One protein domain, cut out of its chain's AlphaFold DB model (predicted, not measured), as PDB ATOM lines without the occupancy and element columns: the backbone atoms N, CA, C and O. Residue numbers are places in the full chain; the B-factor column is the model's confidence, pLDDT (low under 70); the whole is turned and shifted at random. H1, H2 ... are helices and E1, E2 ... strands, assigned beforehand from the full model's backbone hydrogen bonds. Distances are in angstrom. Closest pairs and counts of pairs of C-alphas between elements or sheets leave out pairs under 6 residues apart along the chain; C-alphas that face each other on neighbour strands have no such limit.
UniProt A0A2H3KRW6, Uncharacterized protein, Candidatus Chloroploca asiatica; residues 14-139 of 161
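This is residues 14 to 139 of the 161 residues of an uncharacterized protein of Candidatus Chloroploca asiatica (UniProt A0A2H3KRW6). Two lobes are joined by the long helix H3, and a two-stranded hairpin, E1 and E2, sticks out as an arm beyond the first lobe. The first lobe holds H1, H2, the strand pair E3 and E4 and the start of H3; the second holds the small sheet E5, E7, E6 with H4 and H5, and H6 runs back from it towards the first lobe, packing on H3. The printed part has 126 residues, with seven named strands and six named helices in the order E1 E2 E3 H1 H2 E4 H3 E5 H4 H5 E6 E7 H6, a mixed class of helices and strands; its sheets are antiparallel. The whole is loose, with a radius of gyration of the C-alphas of 18.4 A, and spans 71 by 26 by 24 A, the arm adding to its length.

Find C-alpha 14 at (302.697, 86.721, 97.800), where E1 begins; it runs to residue 18, and E2, residues 21 to 26, measures 16.1 A. Next come E3, residues 29 to 31, H1, residues 32 to 39, H2, residues 43 to 51, and E4, residues 61 to 63. From C-alpha 64 at (307.130, 85.849, 113.003), H3 runs 22.1 A to residue 79. Then read E5, residues 85 to 87, H4, residues 88 to 95, H5, residues 99 to 107, E6, residues 113 to 115, and E7, residues 122 to 124. H6, residues 125 to 137, runs 18.8 A to C-alpha 137 at (319.145, 85.766, 123.564).

In the hairpin E1 and E2, look at N 16 and O 23, 2.8 A apart. E2 runs on into E3 at 41 degrees; E3 is antiparallel to E4, with N 30 and O 62 at 2.9 A. H1 touches H2 at Ser 36 and Glu 43, whose C-alphas, the closest, are 5.7 A apart. H3 touches H6 with residues 73 to 79 alone, at a steep tilt of 38 degrees, opposite ways; the closest C-alphas, of Arg 78 and Pro 126, are 4.2 A apart. E7 is the inner strand: find N 86 and O 123 at 2.9 A towards E5, and N 122 and O 115 at 2.9 A towards E6. E5, H4, H5 and E6 make a split strand-helix-strand unit, two strands of one sheet joined through helices, with E7 between them in the sheet; its crossover is right-handed. H4 is on this sheet at a height of 8.7 A; H6 only grazes it with residues 125 to 128. In H1 to H6 every O i to N i+4 pair is within hydrogen-bond range.

The C-alphas farthest apart, of Arg 19 and Glu 118, are 72.4 A apart. The printed part has no cut and no long link. The mean pLDDT of the printed part is 87.3; residues 14 to 19 and 22 to 28 are under 70.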
ATOM      1  N   LEU A  14     302.727  85.971  99.042       47.38
ATOM      2  CA  LEU A  14     302.697  86.721  97.800       47.38
ATOM      3  C   LEU A  14     303.180  85.782  96.694       47.38
ATOM      4  O   LEU A  14     304.353  85.416  96.645       47.38
ATOM      5  N   LEU A  15     302.253  85.331  95.851       50.38
ATOM      6  CA  LEU A  15     302.581  84.584  94.642       50.38
ATOM      7  C   LEU A  15     303.073  85.579  93.592       50.38
ATOM      8  O   LEU A  15     302.307  86.406  93.100       50.38
ATOM      9  N   VAL A  16     304.362  85.516  93.278       57.66
ATOM     10  CA  VAL A  16     304.976  86.280  92.196       57.66
ATOM     11  C   VAL A  16     305.101  85.360  90.995       57.66
ATOM     12  O   VAL A  16     305.893  84.419  91.001       57.66
ATOM     13  N   GLU A  17     304.318  85.620  89.954       56.81
ATOM     14  CA  GLU A  17     304.506  84.957  88.668       56.81
ATOM     15  C   GLU A  17     305.645  85.632  87.904       56.81
ATOM     16  O   GLU A  17     305.602  86.823  87.591       56.81
ATOM     17  N   THR A  18     306.685  84.859  87.610       68.69
ATOM     18  CA  THR A  18     307.792  85.268  86.744       68.69
ATOM     19  C   THR A  18     307.735  84.485  85.433       68.69
ATOM     20  O   THR A  18     307.044  83.471  85.336       68.69
ATOM     21  N   ARG A  19     308.498  84.907  84.415       64.50
ATOM     22  CA  ARG A  19     308.605  84.165  83.141       64.50
ATOM     23  C   ARG A  19     309.149  82.735  83.304       64.50
ATOM     24  O   ARG A  19     309.007  81.945  82.379       64.50
ATOM     25  N   GLU A  20     309.743  82.414  84.453       73.19
ATOM     26  CA  GLU A  20     310.355  81.115  84.764       73.19
ATOM     27  C   GLU A  20     309.509  80.256  85.729       73.19
ATOM     28  O   GLU A  20     309.845  79.098  85.968       73.19
ATOM     29  N   GLY A  21     308.391  80.781  86.253       70.62
ATOM     30  CA  GLY A  21     307.482  80.056  87.148       70.62
ATOM     31  C   GLY A  21     306.892  80.908  88.276       70.62
ATOM     32  O   GLY A  21     307.185  82.101  88.409       70.62
ATOM     33  N   SER A  22     306.048  80.277  89.096       56.41
ATOM     34  CA  SER A  22     305.437  80.873  90.291       56.41
ATOM     35  C   SER A  22     306.389  80.786  91.490       56.41
ATOM     36  O   SER A  22     306.770  79.693  91.905       56.41
ATOM     37  N   MET A  23     306.747  81.928  92.077       45.12
ATOM     38  CA  MET A  23     307.497  82.016  93.332       45.12
ATOM     39  C   MET A  23     306.554  82.396  94.477       45.12
ATOM     40  O   MET A  23     305.807  83.364  94.364       45.12
ATOM     41  N   SER A  24     306.595  81.671  95.595       48.56
ATOM     42  CA  SER A  24     305.926  82.076  96.834       48.56
ATOM     43  C   SER A  24     306.885  82.891  97.703       48.56
ATOM     44  O   SER A  24     307.885  82.382  98.203       48.56
ATOM     45  N   ILE A  25     306.577  84.170  97.905       47.69
ATOM     46  CA  ILE A  25     307.280  85.024  98.863       47.69
ATOM     47  C   ILE A  25     306.432  85.084 100.129       47.69
ATOM     48  O   ILE A  25     305.321  85.617 100.130       47.69
ATOM     49  N   VAL A  26     306.947  84.517 101.215       55.78
ATOM     50  CA  VAL A  26     306.323  84.632 102.534       55.78
ATOM     51  C   VAL A  26     306.569  86.054 103.039       55.78
ATOM     52  O   VAL A  26     307.718  86.476 103.173       55.78
ATOM     53  N   LEU A  27     305.503  86.813 103.306       53.81
ATOM     54  CA  LEU A  27     305.608  88.099 103.997       53.81
ATOM     55  C   LEU A  27     305.959  87.817 105.467       53.81
ATOM     56  O   LEU A  27     305.081  87.688 106.311       53.81
ATOM     57  N   ALA A  28     307.253  87.661 105.754       68.12
ATOM     58  CA  ALA A  28     307.754  87.173 107.044       68.12
ATOM     59  C   ALA A  28     307.626  88.182 108.198       68.12
ATOM     60  O   ALA A  28     307.807  87.822 109.358       68.12
ATOM     61  N   LYS A  29     307.304  89.449 107.896       84.88
ATOM     62  CA  LYS A  29     307.224  90.521 108.890       84.88
ATOM     63  C   LYS A  29     305.780  90.896 109.188       84.88
ATOM     64  O   LYS A  29     305.088  91.408 108.309       84.88
ATOM     65  N   ILE A  30     305.366  90.702 110.434       89.12
ATOM     66  CA  ILE A  30     304.021  91.018 110.928       89.12
ATOM     67  C   ILE A  30     304.062  92.155 111.957       89.12
ATOM     68  O   ILE A  30     305.115  92.397 112.554       89.12
ATOM     69  N   PRO A  31     302.946  92.863 112.197       93.38
ATOM     70  CA  PRO A  31     302.844  93.841 113.274       93.38
ATOM     71  C   PRO A  31     303.153  93.245 114.651       93.38
ATOM     72  O   PRO A  31     302.703  92.152 114.981       93.38
ATOM     73  N   ILE A  32     303.852  94.004 115.499       92.69
ATOM     74  CA  ILE A  32     304.225  93.561 116.859       92.69
ATOM     75  C   ILE A  32     303.000  93.183 117.712       92.69
ATOM     76  O   ILE A  32     303.063  92.225 118.479       92.69
ATOM     77  N   ASN A  33     301.882  93.900 117.563       92.69
ATOM     78  CA  ASN A  33     300.627  93.575 118.254       92.69
ATOM     79  C   ASN A  33     300.100  92.194 117.822       92.69
ATOM     80  O   ASN A  33     299.764  91.362 118.659       92.69
ATOM     81  N   GLU A  34     300.114  91.905 116.521       90.94
ATOM     82  CA  GLU A  34     299.687  90.604 115.998       90.94
ATOM     83  C   GLU A  34     300.614  89.477 116.483       90.94
ATOM     84  O   GLU A  34     300.145  88.450 116.972       90.94
ATOM     85  N   ALA A  35     301.931  89.704 116.473       91.50
ATOM     86  CA  ALA A  35     302.902  88.761 117.022       91.50
ATOM     87  C   ALA A  35     302.683  88.490 118.519       91.50
ATOM     88  O   ALA A  35     302.792  87.347 118.968       91.50
ATOM     89  N   SER A  36     302.342  89.530 119.286       93.06
ATOM     90  CA  SER A  36     302.021  89.424 120.711       93.06
ATOM     91  C   SER A  36     300.794  88.546 120.948       93.06
ATOM     92  O   SER A  36     300.817  87.688 121.829       93.06
ATOM     93  N   GLN A  37     299.756  88.689 120.123       92.38
ATOM     94  CA  GLN A  37     298.549  87.866 120.211       92.38
ATOM     95  C   GLN A  37     298.818  86.400 119.854       92.38
ATOM     96  O   GLN A  37     298.333  85.508 120.546       92.38
ATOM     97  N   ILE A  38     299.608  86.148 118.807       90.12
ATOM     98  CA  ILE A  38     299.911  84.788 118.339       90.12
ATOM     99  C   ILE A  38     300.791  84.034 119.342       90.12
ATOM    100  O   ILE A  38     300.542  82.862 119.623       90.12
ATOM    101  N   THR A  39     301.823  84.691 119.873       90.62
ATOM    102  CA  THR A  39     302.834  84.036 120.724       90.62
ATOM    103  C   THR A  39     302.585  84.177 122.221       90.62
ATOM    104  O   THR A  39     303.227  83.501 123.024       90.62
ATOM    105  N   GLY A  40     301.684  85.074 122.628       91.75
ATOM    106  CA  GLY A  40     301.461  85.418 124.031       91.75
ATOM    107  C   GLY A  40     302.623  86.181 124.680       91.75
ATOM    108  O   GLY A  40     302.638  86.350 125.903       91.75
ATOM    109  N   LEU A  41     303.615  86.631 123.902       92.00
ATOM    110  CA  LEU A  41     304.700  87.474 124.399       92.00
ATOM    111  C   LEU A  41     304.241  88.925 124.520       92.00
ATOM    112  O   LEU A  41     303.571  89.457 123.642       92.00
ATOM    113  N   ASP A  42     304.642  89.588 125.601       92.31
ATOM    114  CA  ASP A  42     304.368  91.010 125.811       92.31
ATOM    115  C   ASP A  42     305.041  91.853 124.709       92.31
ATOM    116  O   ASP A  42     306.217  91.640 124.394       92.31
ATOM    117  N   GLU A  43     304.328  92.830 124.136       92.94
ATOM    118  CA  GLU A  43     304.866  93.706 123.083       92.94
ATOM    119  C   GLU A  43     306.186  94.375 123.488       92.94
ATOM    120  O   GLU A  43     307.060  94.593 122.646       92.94
ATOM    121  N   ALA A  44     306.367  94.696 124.773       91.88
ATOM    122  CA  ALA A  44     307.610  95.274 125.261       91.88
ATOM    123  C   ALA A  44     308.778  94.288 125.124       91.88
ATOM    124  O   ALA A  44     309.877  94.707 124.759       91.88
ATOM    125  N   ILE A  45     308.550  92.991 125.371       92.06
ATOM    126  CA  ILE A  45     309.559  91.938 125.179       92.06
ATOM    127  C   ILE A  45     309.901  91.818 123.695       92.06
ATOM    128  O   ILE A  45     311.080  91.823 123.354       92.06
ATOM    129  N   ILE A  46     308.898  91.785 122.816       93.19
ATOM    130  CA  ILE A  46     309.112  91.707 121.363       93.19
ATOM    131  C   ILE A  46     309.946  92.905 120.886       93.19
ATOM    132  O   ILE A  46     310.984  92.733 120.251       93.19
ATOM    133  N   ARG A  47     309.572  94.127 121.283       93.06
ATOM    134  CA  ARG A  47     310.349  95.344 120.981       93.06
ATOM    135  C   ARG A  47     311.765  95.275 121.547       93.06
ATOM    136  O   ARG A  47     312.697  95.750 120.905       93.06
ATOM    137  N   HIS A  48     311.943  94.712 122.741       91.38
ATOM    138  CA  HIS A  48     313.264  94.553 123.340       91.38
ATOM    139  C   HIS A  48     314.151  93.609 122.521       91.38
ATOM    140  O   HIS A  48     315.294  93.970 122.255       91.38
ATOM    141  N   LEU A  49     313.611  92.473 122.069       91.50
ATOM    142  CA  LEU A  49     314.314  91.496 121.230       91.50
ATOM    143  C   LEU A  49     314.727  92.087 119.875       91.50
ATOM    144  O   LEU A  49     315.841  91.851 119.414       91.50
ATOM    145  N   ILE A  50     313.864  92.907 119.267       91.81
ATOM    146  CA  ILE A  50     314.197  93.627 118.029       91.81
ATOM    147  C   ILE A  50     315.316  94.641 118.287       91.81
ATOM    148  O   ILE A  50     316.313  94.675 117.571       91.81
ATOM    149  N   ASN A  51     315.184  95.450 119.342       90.38
ATOM    150  CA  ASN A  51     316.163  96.484 119.677       90.38
ATOM    151  C   ASN A  51     317.531  95.909 120.070       90.38
ATOM    152  O   ASN A  51     318.545  96.583 119.893       90.38
ATOM    153  N   SER A  52     317.575  94.693 120.620       87.50
ATOM    154  CA  SER A  52     318.825  93.991 120.916       87.50
ATOM    155  C   SER A  52     319.414  93.269 119.702       87.50
ATOM    156  O   SER A  52     320.504  92.718 119.816       87.50
ATOM    157  N   GLY A  53     318.705  93.230 118.568       86.94
ATOM    158  CA  GLY A  53     319.094  92.462 117.385       86.94
ATOM    159  C   GLY A  53     318.957  90.945 117.555       86.94
ATOM    160  O   GLY A  53     319.516  90.200 116.758       86.94
ATOM    161  N   ALA A  54     318.239  90.487 118.587       89.19
ATOM    162  CA  ALA A  54     317.962  89.064 118.802       89.19
ATOM    163  C   ALA A  54     316.873  88.543 117.855       89.19
ATOM    164  O   ALA A  54     316.785  87.341 117.634       89.19
ATOM    165  N   VAL A  55     316.045  89.457 117.342       90.44
ATOM    166  CA  VAL A  55     315.000  89.192 116.357       90.44
ATOM    167  C   VAL A  55     315.069  90.237 115.246       90.44
ATOM    168  O   VAL A  55     315.191  91.436 115.513       90.44
ATOM    169  N   ALA A  56     314.940  89.807 113.996       88.69
ATOM    170  CA  ALA A  56     314.826  90.671 112.839       88.69
ATOM    171  C   ALA A  56     313.500  91.449 112.872       88.69
ATOM    172  O   ALA A  56     312.405  90.898 112.975       88.69
ATOM    173  N   GLY A  57     313.574  92.772 112.742       89.62
ATOM    174  CA  GLY A  57     312.384  93.608 112.824       89.62
ATOM    175  C   GLY A  57     312.647  95.076 112.537       89.62
ATOM    176  O   GLY A  57     313.731  95.476 112.116       89.62
ATOM    177  N   SER A  58     311.611  95.877 112.729       89.06
ATOM    178  CA  SER A  58     311.639  97.333 112.708       89.06
ATOM    179  C   SER A  58     310.824  97.862 113.891       89.06
ATOM    180  O   SER A  58     310.446  97.114 114.791       89.06
ATOM    181  N   ARG A  59     310.545  99.170 113.907       86.62
ATOM    182  CA  ARG A  59     309.796  99.808 114.993       86.62
ATOM    183  C   ARG A  59     308.442  99.147 115.259       86.62
ATOM    184  O   ARG A  59     308.059  99.056 116.420       86.62
ATOM    185  N   ASP A  60     307.743  98.705 114.218       89.56
ATOM    186  CA  ASP A  60     306.357  98.230 114.326       89.56
ATOM    187  C   ASP A  60     306.145  96.828 113.746       89.56
ATOM    188  O   ASP A  60     305.055  96.277 113.889       89.56
ATOM    189  N   LEU A  61     307.181  96.235 113.144       91.19
ATOM    190  CA  LEU A  61     307.129  94.916 112.518       91.19
ATOM    191  C   LEU A  61     308.203  93.988 113.092       91.19
ATOM    192  O   LEU A  61     309.321  94.431 113.348       91.19
ATOM    193  N   CYS A  62     307.910  92.699 113.209       91.62
ATOM    194  CA  CYS A  62     308.873  91.665 113.589       91.62
ATOM    195  C   CYS A  62     308.756  90.438 112.692       91.62
ATOM    196  O   CYS A  62     307.694  90.186 112.125       91.62
ATOM    197  N   ASP A  63     309.844  89.680 112.586       91.56
ATOM    198  CA  ASP A  63     309.834  88.367 111.957       91.56
ATOM    199  C   ASP A  63     309.055  87.363 112.825       91.56
ATOM    200  O   ASP A  63     309.369  87.177 114.004       91.56
ATOM    201  N   LEU A  64     307.995  86.772 112.264       89.62
ATOM    202  CA  LEU A  64     307.130  85.849 113.003       89.62
ATOM    203  C   LEU A  64     307.856  84.545 113.348       89.62
ATOM    204  O   LEU A  64     307.729  84.076 114.477       89.62
ATOM    205  N   ASP A  65     308.619  83.976 112.411       89.94
ATOM    206  CA  ASP A  65     309.258  82.672 112.607       89.94
ATOM    207  C   ASP A  65     310.330  82.768 113.709       89.94
ATOM    208  O   ASP A  65     310.457  81.873 114.547       89.94
ATOM    209  N   GLU A  66     311.076  83.877 113.764       92.38
ATOM    210  CA  GLU A  66     312.037  84.114 114.848       92.38
ATOM    211  C   GLU A  66     311.346  84.334 116.203       92.38
ATOM    212  O   GLU A  66     311.815  83.832 117.230       92.38
ATOM    213  N   ILE A  67     310.212  85.042 116.230       93.12
ATOM    214  CA  ILE A  67     309.451  85.276 117.465       93.12
ATOM    215  C   ILE A  67     308.787  84.001 117.989       93.12
ATOM    216  O   ILE A  67     308.818  83.776 119.200       93.12
ATOM    217  N   GLU A  68     308.258  83.137 117.119       93.56
ATOM    218  CA  GLU A  68     307.742  81.818 117.510       93.56
ATOM    219  C   GLU A  68     308.859  80.956 118.117       93.56
ATOM    220  O   GLU A  68     308.690  80.414 119.210       93.56
ATOM    221  N   GLN A  69     310.053  80.932 117.513       93.62
ATOM    222  CA  GLN A  69     311.201  80.209 118.079       93.62
ATOM    223  C   GLN A  69     311.615  80.732 119.460       93.62
ATOM    224  O   GLN A  69     312.013  79.957 120.336       93.62
ATOM    225  N   VAL A  70     311.563  82.050 119.674       94.06
ATOM    226  CA  VAL A  70     311.823  82.631 120.996       94.06
ATOM    227  C   VAL A  70     310.727  82.230 121.981       94.06
ATOM    228  O   VAL A  70     311.046  81.819 123.097       94.06
ATOM    229  N   ALA A  71     309.456  82.311 121.583       93.50
ATOM    230  CA  ALA A  71     308.327  81.927 122.422       93.50
ATOM    231  C   ALA A  71     308.425  80.460 122.867       93.50
ATOM    232  O   ALA A  71     308.283  80.179 124.059       93.50
ATOM    233  N   ASP A  72     308.783  79.556 121.956       94.44
ATOM    234  CA  ASP A  72     308.987  78.137 122.249       94.44
ATOM    235  C   ASP A  72     310.117  77.920 123.257       94.44
ATOM    236  O   ASP A  72     309.943  77.205 124.245       94.44
ATOM    237  N   LYS A  73     311.265  78.591 123.090       94.75
ATOM    238  CA  LYS A  73     312.377  78.505 124.057       94.75
ATOM    239  C   LYS A  73     311.963  78.984 125.448       94.75
ATOM    240  O   LYS A  73     312.347  78.379 126.451       94.75
ATOM    241  N   LEU A  74     311.183  80.063 125.523       93.19
ATOM    242  CA  LEU A  74     310.671  80.582 126.792       93.19
ATOM    243  C   LEU A  74     309.657  79.629 127.423       93.19
ATOM    244  O   LEU A  74     309.696  79.423 128.636       93.19
ATOM    245  N   LEU A  75     308.785  79.024 126.617       93.06
ATOM    246  CA  LEU A  75     307.837  78.018 127.074       93.06
ATOM    247  C   LEU A  75     308.567  76.785 127.615       93.06
ATOM    248  O   LEU A  75     308.283  76.365 128.732       93.06
ATOM    249  N   MET A  76     309.559  76.259 126.894       93.75
ATOM    250  CA  MET A  76     310.365  75.123 127.354       93.75
ATOM    251  C   MET A  76     311.070  75.421 128.683       93.75
ATOM    252  O   MET A  76     311.062  74.583 129.585       93.75
ATOM    253  N   ALA A  77     311.637  76.622 128.837       92.81
ATOM    254  CA  ALA A  77     312.288  77.027 130.080       92.81
ATOM    255  C   ALA A  77     311.312  77.130 131.258       92.81
ATOM    256  O   ALA A  77     311.665  76.743 132.370       92.81
ATOM    257  N   ARG A  78     310.087  77.615 131.018       92.50
ATOM    258  CA  ARG A  78     309.023  77.653 132.031       92.50
ATOM    259  C   ARG A  78     308.581  76.249 132.422       92.50
ATOM    260  O   ARG A  78     308.572  75.933 133.606       92.50
ATOM    261  N   SER A  79     308.284  75.403 131.438       91.81
ATOM    262  CA  SER A  79     307.802  74.034 131.648       91.81
ATOM    263  C   SER A  79     308.798  73.158 132.412       91.81
ATOM    264  O   SER A  79     308.387  72.275 133.157       91.81
ATOM    265  N   ALA A  80     310.106  73.407 132.278       91.88
ATOM    266  CA  ALA A  80     311.143  72.649 132.982       91.88
ATOM    267  C   ALA A  80     311.109  72.808 134.516       91.88
ATOM    268  O   ALA A  80     311.663  71.975 135.233       91.88
ATOM    269  N   VAL A  81     310.500  73.883 135.019       93.00
ATOM    270  CA  VAL A  81     310.409  74.213 136.452       93.00
ATOM    271  C   VAL A  81     308.979  74.593 136.848       93.00
ATOM    272  O   VAL A  81     308.770  75.317 137.821       93.00
ATOM    273  N   ASP A  82     307.985  74.148 136.077       91.06
ATOM    274  CA  ASP A  82     306.595  74.529 136.312       91.06
ATOM    275  C   ASP A  82     306.101  74.063 137.688       91.06
ATOM    276  O   ASP A  82     306.457  72.994 138.182       91.06
ATOM    277  N   GLY A  83     305.314  74.913 138.348       89.50
ATOM    278  CA  GLY A  83     304.847  74.692 139.718       89.50
ATOM    279  C   GLY A  83     305.904  74.863 140.819       89.50
ATOM    280  O   GLY A  83     305.560  74.743 141.997       89.50
ATOM    281  N   HIS A  84     307.164  75.174 140.494       91.62
ATOM    282  CA  HIS A  84     308.211  75.365 141.499       91.62
ATOM    283  C   HIS A  84     308.343  76.825 141.956       91.62
ATOM    284  O   HIS A  84     308.218  77.786 141.188       91.62
ATOM    285  N   GLY A  85     308.607  76.982 143.254       93.94
ATOM    286  CA  GLY A  85     308.959  78.254 143.868       93.94
ATOM    287  C   GLY A  85     310.438  78.286 144.234       93.94
ATOM    288  O   GLY A  85     310.966  77.307 144.753       93.94
ATOM    289  N   ILE A  86     311.089  79.429 144.031       95.50
ATOM    290  CA  ILE A  86     312.507  79.620 144.351       95.50
ATOM    291  C   ILE A  86     312.704  80.869 145.210       95.50
ATOM    292  O   ILE A  86     312.063  81.897 144.989       95.50
ATOM    293  N   LEU A  87     313.574  80.806 146.218       94.69
ATOM    294  CA  LEU A  87     313.932  81.999 146.988       94.69
ATOM    295  C   LEU A  87     314.757  82.954 146.123       94.69
ATOM    296  O   LEU A  87     315.567  82.516 145.308       94.69
ATOM    297  N   ALA A  88     314.608  84.264 146.330       92.19
ATOM    298  CA  ALA A  88     315.347  85.267 145.555       92.19
ATOM    299  C   ALA A  88     316.876  85.054 145.605       92.19
ATOM    300  O   ALA A  88     317.553  85.188 144.586       92.19
ATOM    301  N   THR A  89     317.404  84.654 146.765       92.06
ATOM    302  CA  THR A  89     318.828  84.329 146.972       92.06
ATOM    303  C   THR A  89     319.295  83.121 146.161       92.06
ATOM    304  O   THR A  89     320.387  83.130 145.587       92.06
ATOM    305  N   ASP A  90     318.455  82.093 146.083       94.88
ATOM    306  CA  ASP A  90     318.769  80.855 145.371       94.88
ATOM    307  C   ASP A  90     318.659  81.087 143.864       94.88
ATOM    308  O   ASP A  90     319.522  80.656 143.102       94.88
ATOM    309  N   ALA A  91     317.662  81.869 143.439       94.31
ATOM    310  CA  ALA A  91     317.496  82.311 142.061       94.31
ATOM    311  C   ALA A  91     318.698  83.124 141.568       94.31
ATOM    312  O   ALA A  91     319.207  82.869 140.476       94.31
ATOM    313  N   ALA A  92     319.188  84.062 142.385       92.94
ATOM    314  CA  ALA A  92     320.378  84.851 142.082       92.94
ATOM    315  C   ALA A  92     321.594  83.955 141.800       92.94
ATOM    316  O   ALA A  92     322.302  84.145 140.810       92.94
ATOM    317  N   THR A  93     321.784  82.925 142.626       93.69
ATOM    318  CA  THR A  93     322.904  81.985 142.502       93.69
ATOM    319  C   THR A  93     322.728  81.052 141.302       93.69
ATOM    320  O   THR A  93     323.615  80.961 140.451       93.69
ATOM    321  N   LYS A  94     321.567  80.397 141.190       94.75
ATOM    322  CA  LYS A  94     321.260  79.398 140.154       94.75
ATOM    323  C   LYS A  94     321.270  79.995 138.748       94.75
ATOM    324  O   LYS A  94     321.872  79.424 137.844       94.75
ATOM    325  N   TYR A  95     320.646  81.158 138.567       92.62
ATOM    326  CA  TYR A  95     320.481  81.798 137.256       92.62
ATOM    327  C   TYR A  95     321.505  82.908 136.978       92.62
ATOM    328  O   TYR A  95     321.494  83.509 135.900       92.62
ATOM    329  N   ARG A  96     322.436  83.131 137.919       91.81
ATOM    330  CA  ARG A  96     323.531  84.111 137.830       91.81
ATOM    331  C   ARG A  96     323.034  85.546 137.634       91.81
ATOM    332  O   ARG A  96     323.584  86.305 136.836       91.81
ATOM    333  N   PHE A  97     322.000  85.912 138.383       91.50
ATOM    334  CA  PHE A  97     321.478  87.276 138.453       91.50
ATOM    335  C   PHE A  97     321.810  87.910 139.799       91.50
ATOM    336  O   PHE A  97     322.004  87.226 140.796       91.50
ATOM    337  N   THR A  98     321.852  89.240 139.858       90.94
ATOM    338  CA  THR A  98     321.970  89.927 141.147       90.94
ATOM    339  C   THR A  98     320.596  90.039 141.802       90.94
ATOM    340  O   THR A  98     319.589  90.252 141.121       90.94
ATOM    341  N   ASN A  99     320.547  89.979 143.137       90.56
ATOM    342  CA  ASN A  99     319.305  90.200 143.887       90.56
ATOM    343  C   ASN A  99     318.629  91.518 143.481       90.56
ATOM    344  O   ASN A  99     317.419  91.568 143.294       90.56
ATOM    345  N   GLN A 100     319.414  92.583 143.280       90.19
ATOM    346  CA  GLN A 100     318.899  93.893 142.882       90.19
ATOM    347  C   GLN A 100     318.124  93.847 141.557       90.19
ATOM    348  O   GLN A 100     317.092  94.503 141.429       90.19
ATOM    349  N   VAL A 101     318.609  93.089 140.569       90.50
ATOM    350  CA  VAL A 101     317.937  92.939 139.273       90.50
ATOM    351  C   VAL A 101     316.637  92.148 139.429       90.50
ATOM    352  O   VAL A 101     315.604  92.581 138.921       90.50
ATOM    353  N   ILE A 102     316.652  91.071 140.219       91.81
ATOM    354  CA  ILE A 102     315.451  90.279 140.518       91.81
ATOM    355  C   ILE A 102     314.376  91.145 141.196       91.81
ATOM    356  O   ILE A 102     313.224  91.144 140.766       91.81
ATOM    357  N   TYR A 103     314.736  91.953 142.200       90.75
ATOM    358  CA  TYR A 103     313.783  92.858 142.857       90.75
ATOM    359  C   TYR A 103     313.208  93.914 141.907       90.75
ATOM    360  O   TYR A 103     312.016  94.208 141.983       90.75
ATOM    361  N   LYS A 104     313.999  94.432 140.957       90.00
ATOM    362  CA  LYS A 104     313.480  95.333 139.914       90.00
ATOM    363  C   LYS A 104     312.434  94.649 139.032       90.00
ATOM    364  O   LYS A 104     311.459  95.289 138.651       90.00
ATOM    365  N   TRP A 105     312.613  93.369 138.713       91.81
ATOM    366  CA  TRP A 105     311.639  92.605 137.926       91.81
ATOM    367  C   TRP A 105     310.350  92.334 138.694       91.81
ATOM    368  O   TRP A 105     309.270  92.420 138.112       91.81
ATOM    369  N   ILE A 106     310.452  92.073 139.997       91.06
ATOM    370  CA  ILE A 106     309.295  91.960 140.891       91.06
ATOM    371  C   ILE A 106     308.526  93.284 140.924       91.06
ATOM    372  O   ILE A 106     307.320  93.306 140.693       91.06
ATOM    373  N   ASP A 107     309.223  94.401 141.145       88.81
ATOM    374  CA  ASP A 107     308.608  95.731 141.199       88.81
ATOM    375  C   ASP A 107     307.955  96.140 139.874       88.81
ATOM    376  O   ASP A 107     306.949  96.854 139.874       88.81
ATOM    377  N   ALA A 108     308.512  95.683 138.751       86.56
ATOM    378  CA  ALA A 108     307.972  95.894 137.415       86.56
ATOM    379  C   ALA A 108     306.862  94.895 137.031       86.56
ATOM    380  O   ALA A 108     306.270  95.046 135.967       86.56
ATOM    381  N   GLY A 109     306.569  93.885 137.858       89.94
ATOM    382  CA  GLY A 109     305.546  92.877 137.565       89.94
ATOM    383  C   GLY A 109     305.924  91.920 136.430       89.94
ATOM    384  O   GLY A 109     305.051  91.481 135.677       89.94
ATOM    385  N   TRP A 110     307.218  91.639 136.263       90.31
ATOM    386  CA  TRP A 110     307.730  90.601 135.360       90.31
ATOM    387  C   TRP A 110     307.892  89.247 136.045       90.31
ATOM    388  O   TRP A 110     307.793  88.222 135.383       90.31
ATOM    389  N   VAL A 111     308.133  89.251 137.358       92.56
ATOM    390  CA  VAL A 111     308.291  88.043 138.173       92.56
ATOM    391  C   VAL A 111     307.201  88.017 139.231       92.56
ATOM    392  O   VAL A 111     307.058  88.964 140.011       92.56
ATOM    393  N   ARG A 112     306.444  86.923 139.281       92.69
ATOM    394  CA  ARG A 112     305.400  86.717 140.281       92.69
ATOM    395  C   ARG A 112     306.011  86.309 141.620       92.69
ATOM    396  O   ARG A 112     306.833  85.400 141.705       92.69
ATOM    397  N   VAL A 113     305.558  86.958 142.689       93.94
ATOM    398  CA  VAL A 113     305.862  86.558 144.069       93.94
ATOM    399  C   VAL A 113     304.770  85.601 144.531       93.94
ATOM    400  O   VAL A 113     303.594  85.954 144.498       93.94
ATOM    401  N   LEU A 114     305.158  84.394 144.939       91.62
ATOM    402  CA  LEU A 114     304.248  83.382 145.476       91.62
ATOM    403  C   LEU A 114     304.004  83.597 146.972       91.62
ATOM    404  O   LEU A 114     302.872  83.507 147.434       91.62
ATOM    405  N   ILE A 115     305.066  83.896 147.728       90.62
ATOM    406  CA  ILE A 115     304.997  84.172 149.170       90.62
ATOM    407  C   ILE A 115     305.906  85.354 149.493       90.62
ATOM    408  O   ILE A 115     307.105  85.330 149.201       90.62
ATOM    409  N   ASP A 116     305.340  86.370 150.140       87.62
ATOM    410  CA  ASP A 116     306.099  87.494 150.675       87.62
ATOM    411  C   ASP A 116     306.524  87.192 152.118       87.62
ATOM    412  O   ASP A 116     305.692  87.187 153.025       87.62
ATOM    413  N   ARG A 117     307.812  86.899 152.339       79.88
ATOM    414  CA  ARG A 117     308.393  86.840 153.690       79.88
ATOM    415  C   ARG A 117     309.270  88.070 153.871       79.88
ATOM    416  O   ARG A 117     310.050  88.389 152.976       79.88
ATOM    417  N   GLU A 118     309.197  88.709 155.040       76.00
ATOM    418  CA  GLU A 118     309.807  90.020 155.340       76.00
ATOM    419  C   GLU A 118     311.258  90.200 154.861       76.00
ATOM    420  O   GLU A 118     311.659  91.310 154.523       76.00
ATOM    421  N   ARG A 119     312.053  89.121 154.823       75.88
ATOM    422  CA  ARG A 119     313.468  89.154 154.419       75.88
ATOM    423  C   ARG A 119     313.808  88.345 153.167       75.88
ATOM    424  O   ARG A 119     314.930  88.461 152.683       75.88
ATOM    425  N   ASN A 120     312.896  87.517 152.653       81.50
ATOM    426  CA  ASN A 120     313.163  86.721 151.452       81.50
ATOM    427  C   ASN A 120     311.860  86.322 150.749       81.50
ATOM    428  O   ASN A 120     311.018  85.631 151.321       81.50
ATOM    429  N   LYS A 121     311.698  86.745 149.498       89.56
ATOM    430  CA  LYS A 121     310.498  86.454 148.709       89.56
ATOM    431  C   LYS A 121     310.639  85.088 148.042       89.56
ATOM    432  O   LYS A 121     311.679  84.801 147.447       89.56
ATOM    433  N   LEU A 122     309.590  84.271 148.128       93.94
ATOM    434  CA  LEU A 122     309.461  83.071 147.307       93.94
ATOM    435  C   LEU A 122     308.879  83.489 145.958       93.94
ATOM    436  O   LEU A 122     307.773  84.028 145.889       93.94
ATOM    437  N   LEU A 123     309.650  83.275 144.906       95.25
ATOM    438  CA  LEU A 123     309.359  83.693 143.543       95.25
ATOM    439  C   LEU A 123     308.840  82.512 142.738       95.25
ATOM    440  O   LEU A 123     309.181  81.367 143.021       95.25
ATOM    441  N   ASN A 124     308.051  82.806 141.715       95.88
ATOM    442  CA  ASN A 124     307.721  81.847 140.676       95.88
ATOM    443  C   ASN A 124     308.997  81.549 139.865       95.88
ATOM    444  O   ASN A 124     309.550  82.438 139.217       95.88
ATOM    445  N   GLU A 125     309.508  80.321 139.965       96.44
ATOM    446  CA  GLU A 125     310.749  79.922 139.298       96.44
ATOM    447  C   GLU A 125     310.650  79.932 137.760       96.44
ATOM    448  O   GLU A 125     311.600  80.415 137.132       96.44
ATOM    449  N   PRO A 126     309.529  79.515 137.132       96.19
ATOM    450  CA  PRO A 126     309.322  79.666 135.689       96.19
ATOM    451  C   PRO A 126     309.592  81.072 135.141       96.19
ATOM    452  O   PRO A 126     310.210  81.208 134.080       96.19
ATOM    453  N   ASP A 127     309.196  82.129 135.859       94.38
ATOM    454  CA  ASP A 127     309.459  83.513 135.439       94.38
ATOM    455  C   ASP A 127     310.969  83.823 135.406       94.38
ATOM    456  O   ASP A 127     311.460  84.497 134.497       94.38
ATOM    457  N   ILE A 128     311.727  83.290 136.370       95.06
ATOM    458  CA  ILE A 128     313.187  83.448 136.443       95.06
ATOM    459  C   ILE A 128     313.888  82.619 135.360       95.06
ATOM    460  O   ILE A 128     314.841  83.096 134.736       95.06
ATOM    461  N   ALA A 129     313.415  81.400 135.099       95.00
ATOM    462  CA  ALA A 129     313.946  80.553 134.036       95.00
ATOM    463  C   ALA A 129     313.762  81.201 132.655       95.00
ATOM    464  O   ALA A 129     314.710  81.261 131.868       95.00
ATOM    465  N   ALA A 130     312.587  81.782 132.393       93.62
ATOM    466  CA  ALA A 130     312.341  82.567 131.186       93.62
ATOM    467  C   ALA A 130     313.276  83.787 131.094       93.62
ATOM    468  O   ALA A 130     313.829  84.065 130.030       93.62
ATOM    469  N   ALA A 131     313.516  84.484 132.211       93.12
ATOM    470  CA  ALA A 131     314.450  85.608 132.254       93.12
ATOM    471  C   ALA A 131     315.883  85.193 131.885       93.12
ATOM    472  O   ALA A 131     316.599  85.965 131.249       93.12
ATOM    473  N   ARG A 132     316.310  83.973 132.237       93.81
ATOM    474  CA  ARG A 132     317.621  83.451 131.835       93.81
ATOM    475  C   ARG A 132     317.730  83.272 130.328       93.81
ATOM    476  O   ARG A 132     318.684  83.771 129.743       93.81
ATOM    477  N   VAL A 133     316.740  82.633 129.712       93.19
ATOM    478  CA  VAL A 133     316.708  82.460 128.253       93.19
ATOM    479  C   VAL A 133     316.697  83.808 127.542       93.19
ATOM    480  O   VAL A 133     317.456  84.003 126.597       93.19
ATOM    481  N   LEU A 134     315.900  84.769 128.020       91.94
ATOM    482  CA  LEU A 134     315.922  86.126 127.474       91.94
ATOM    483  C   LEU A 134     317.316  86.756 127.587       91.94
ATOM    484  O   LEU A 134     317.770  87.355 126.620       91.94
ATOM    485  N   ALA A 135     318.009  86.594 128.719       91.38
ATOM    486  CA  ALA A 135     319.354  87.141 128.922       91.38
ATOM    487  C   ALA A 135     320.360  86.587 127.907       91.38
ATOM    488  O   ALA A 135     321.190  87.337 127.389       91.38
ATOM    489  N   ASP A 136     320.256  85.284 127.635       91.06
ATOM    490  CA  ASP A 136     321.096  84.576 126.675       91.06
ATOM    491  C   ASP A 136     320.815  85.045 125.239       91.06
ATOM    492  O   ASP A 136     321.753  85.286 124.483       91.06
ATOM    493  N   LEU A 137     319.544  85.264 124.884       89.12
ATOM    494  CA  LEU A 137     319.145  85.766 123.564       89.12
ATOM    495  C   LEU A 137     319.608  87.205 123.305       89.12
ATOM    496  O   LEU A 137     320.085  87.509 122.218       89.12
ATOM    497  N   VAL A 138     319.492  88.095 124.296       87.62
ATOM    498  CA  VAL A 138     319.885  89.509 124.141       87.62
ATOM    499  C   VAL A 138     321.388  89.745 124.338       87.62
ATOM    500  O   VAL A 138     321.840  90.890 124.293       87.62
ATOM    501  N   GLY A 139     322.168  88.690 124.606       81.75
ATOM    502  CA  GLY A 139     323.614  88.774 124.819       81.75
ATOM    503  C   GLY A 139     324.013  89.624 126.030       81.75
ATOM    504  O   GLY A 139     325.049  90.292 126.006       81.75
TER     505      GLY A 139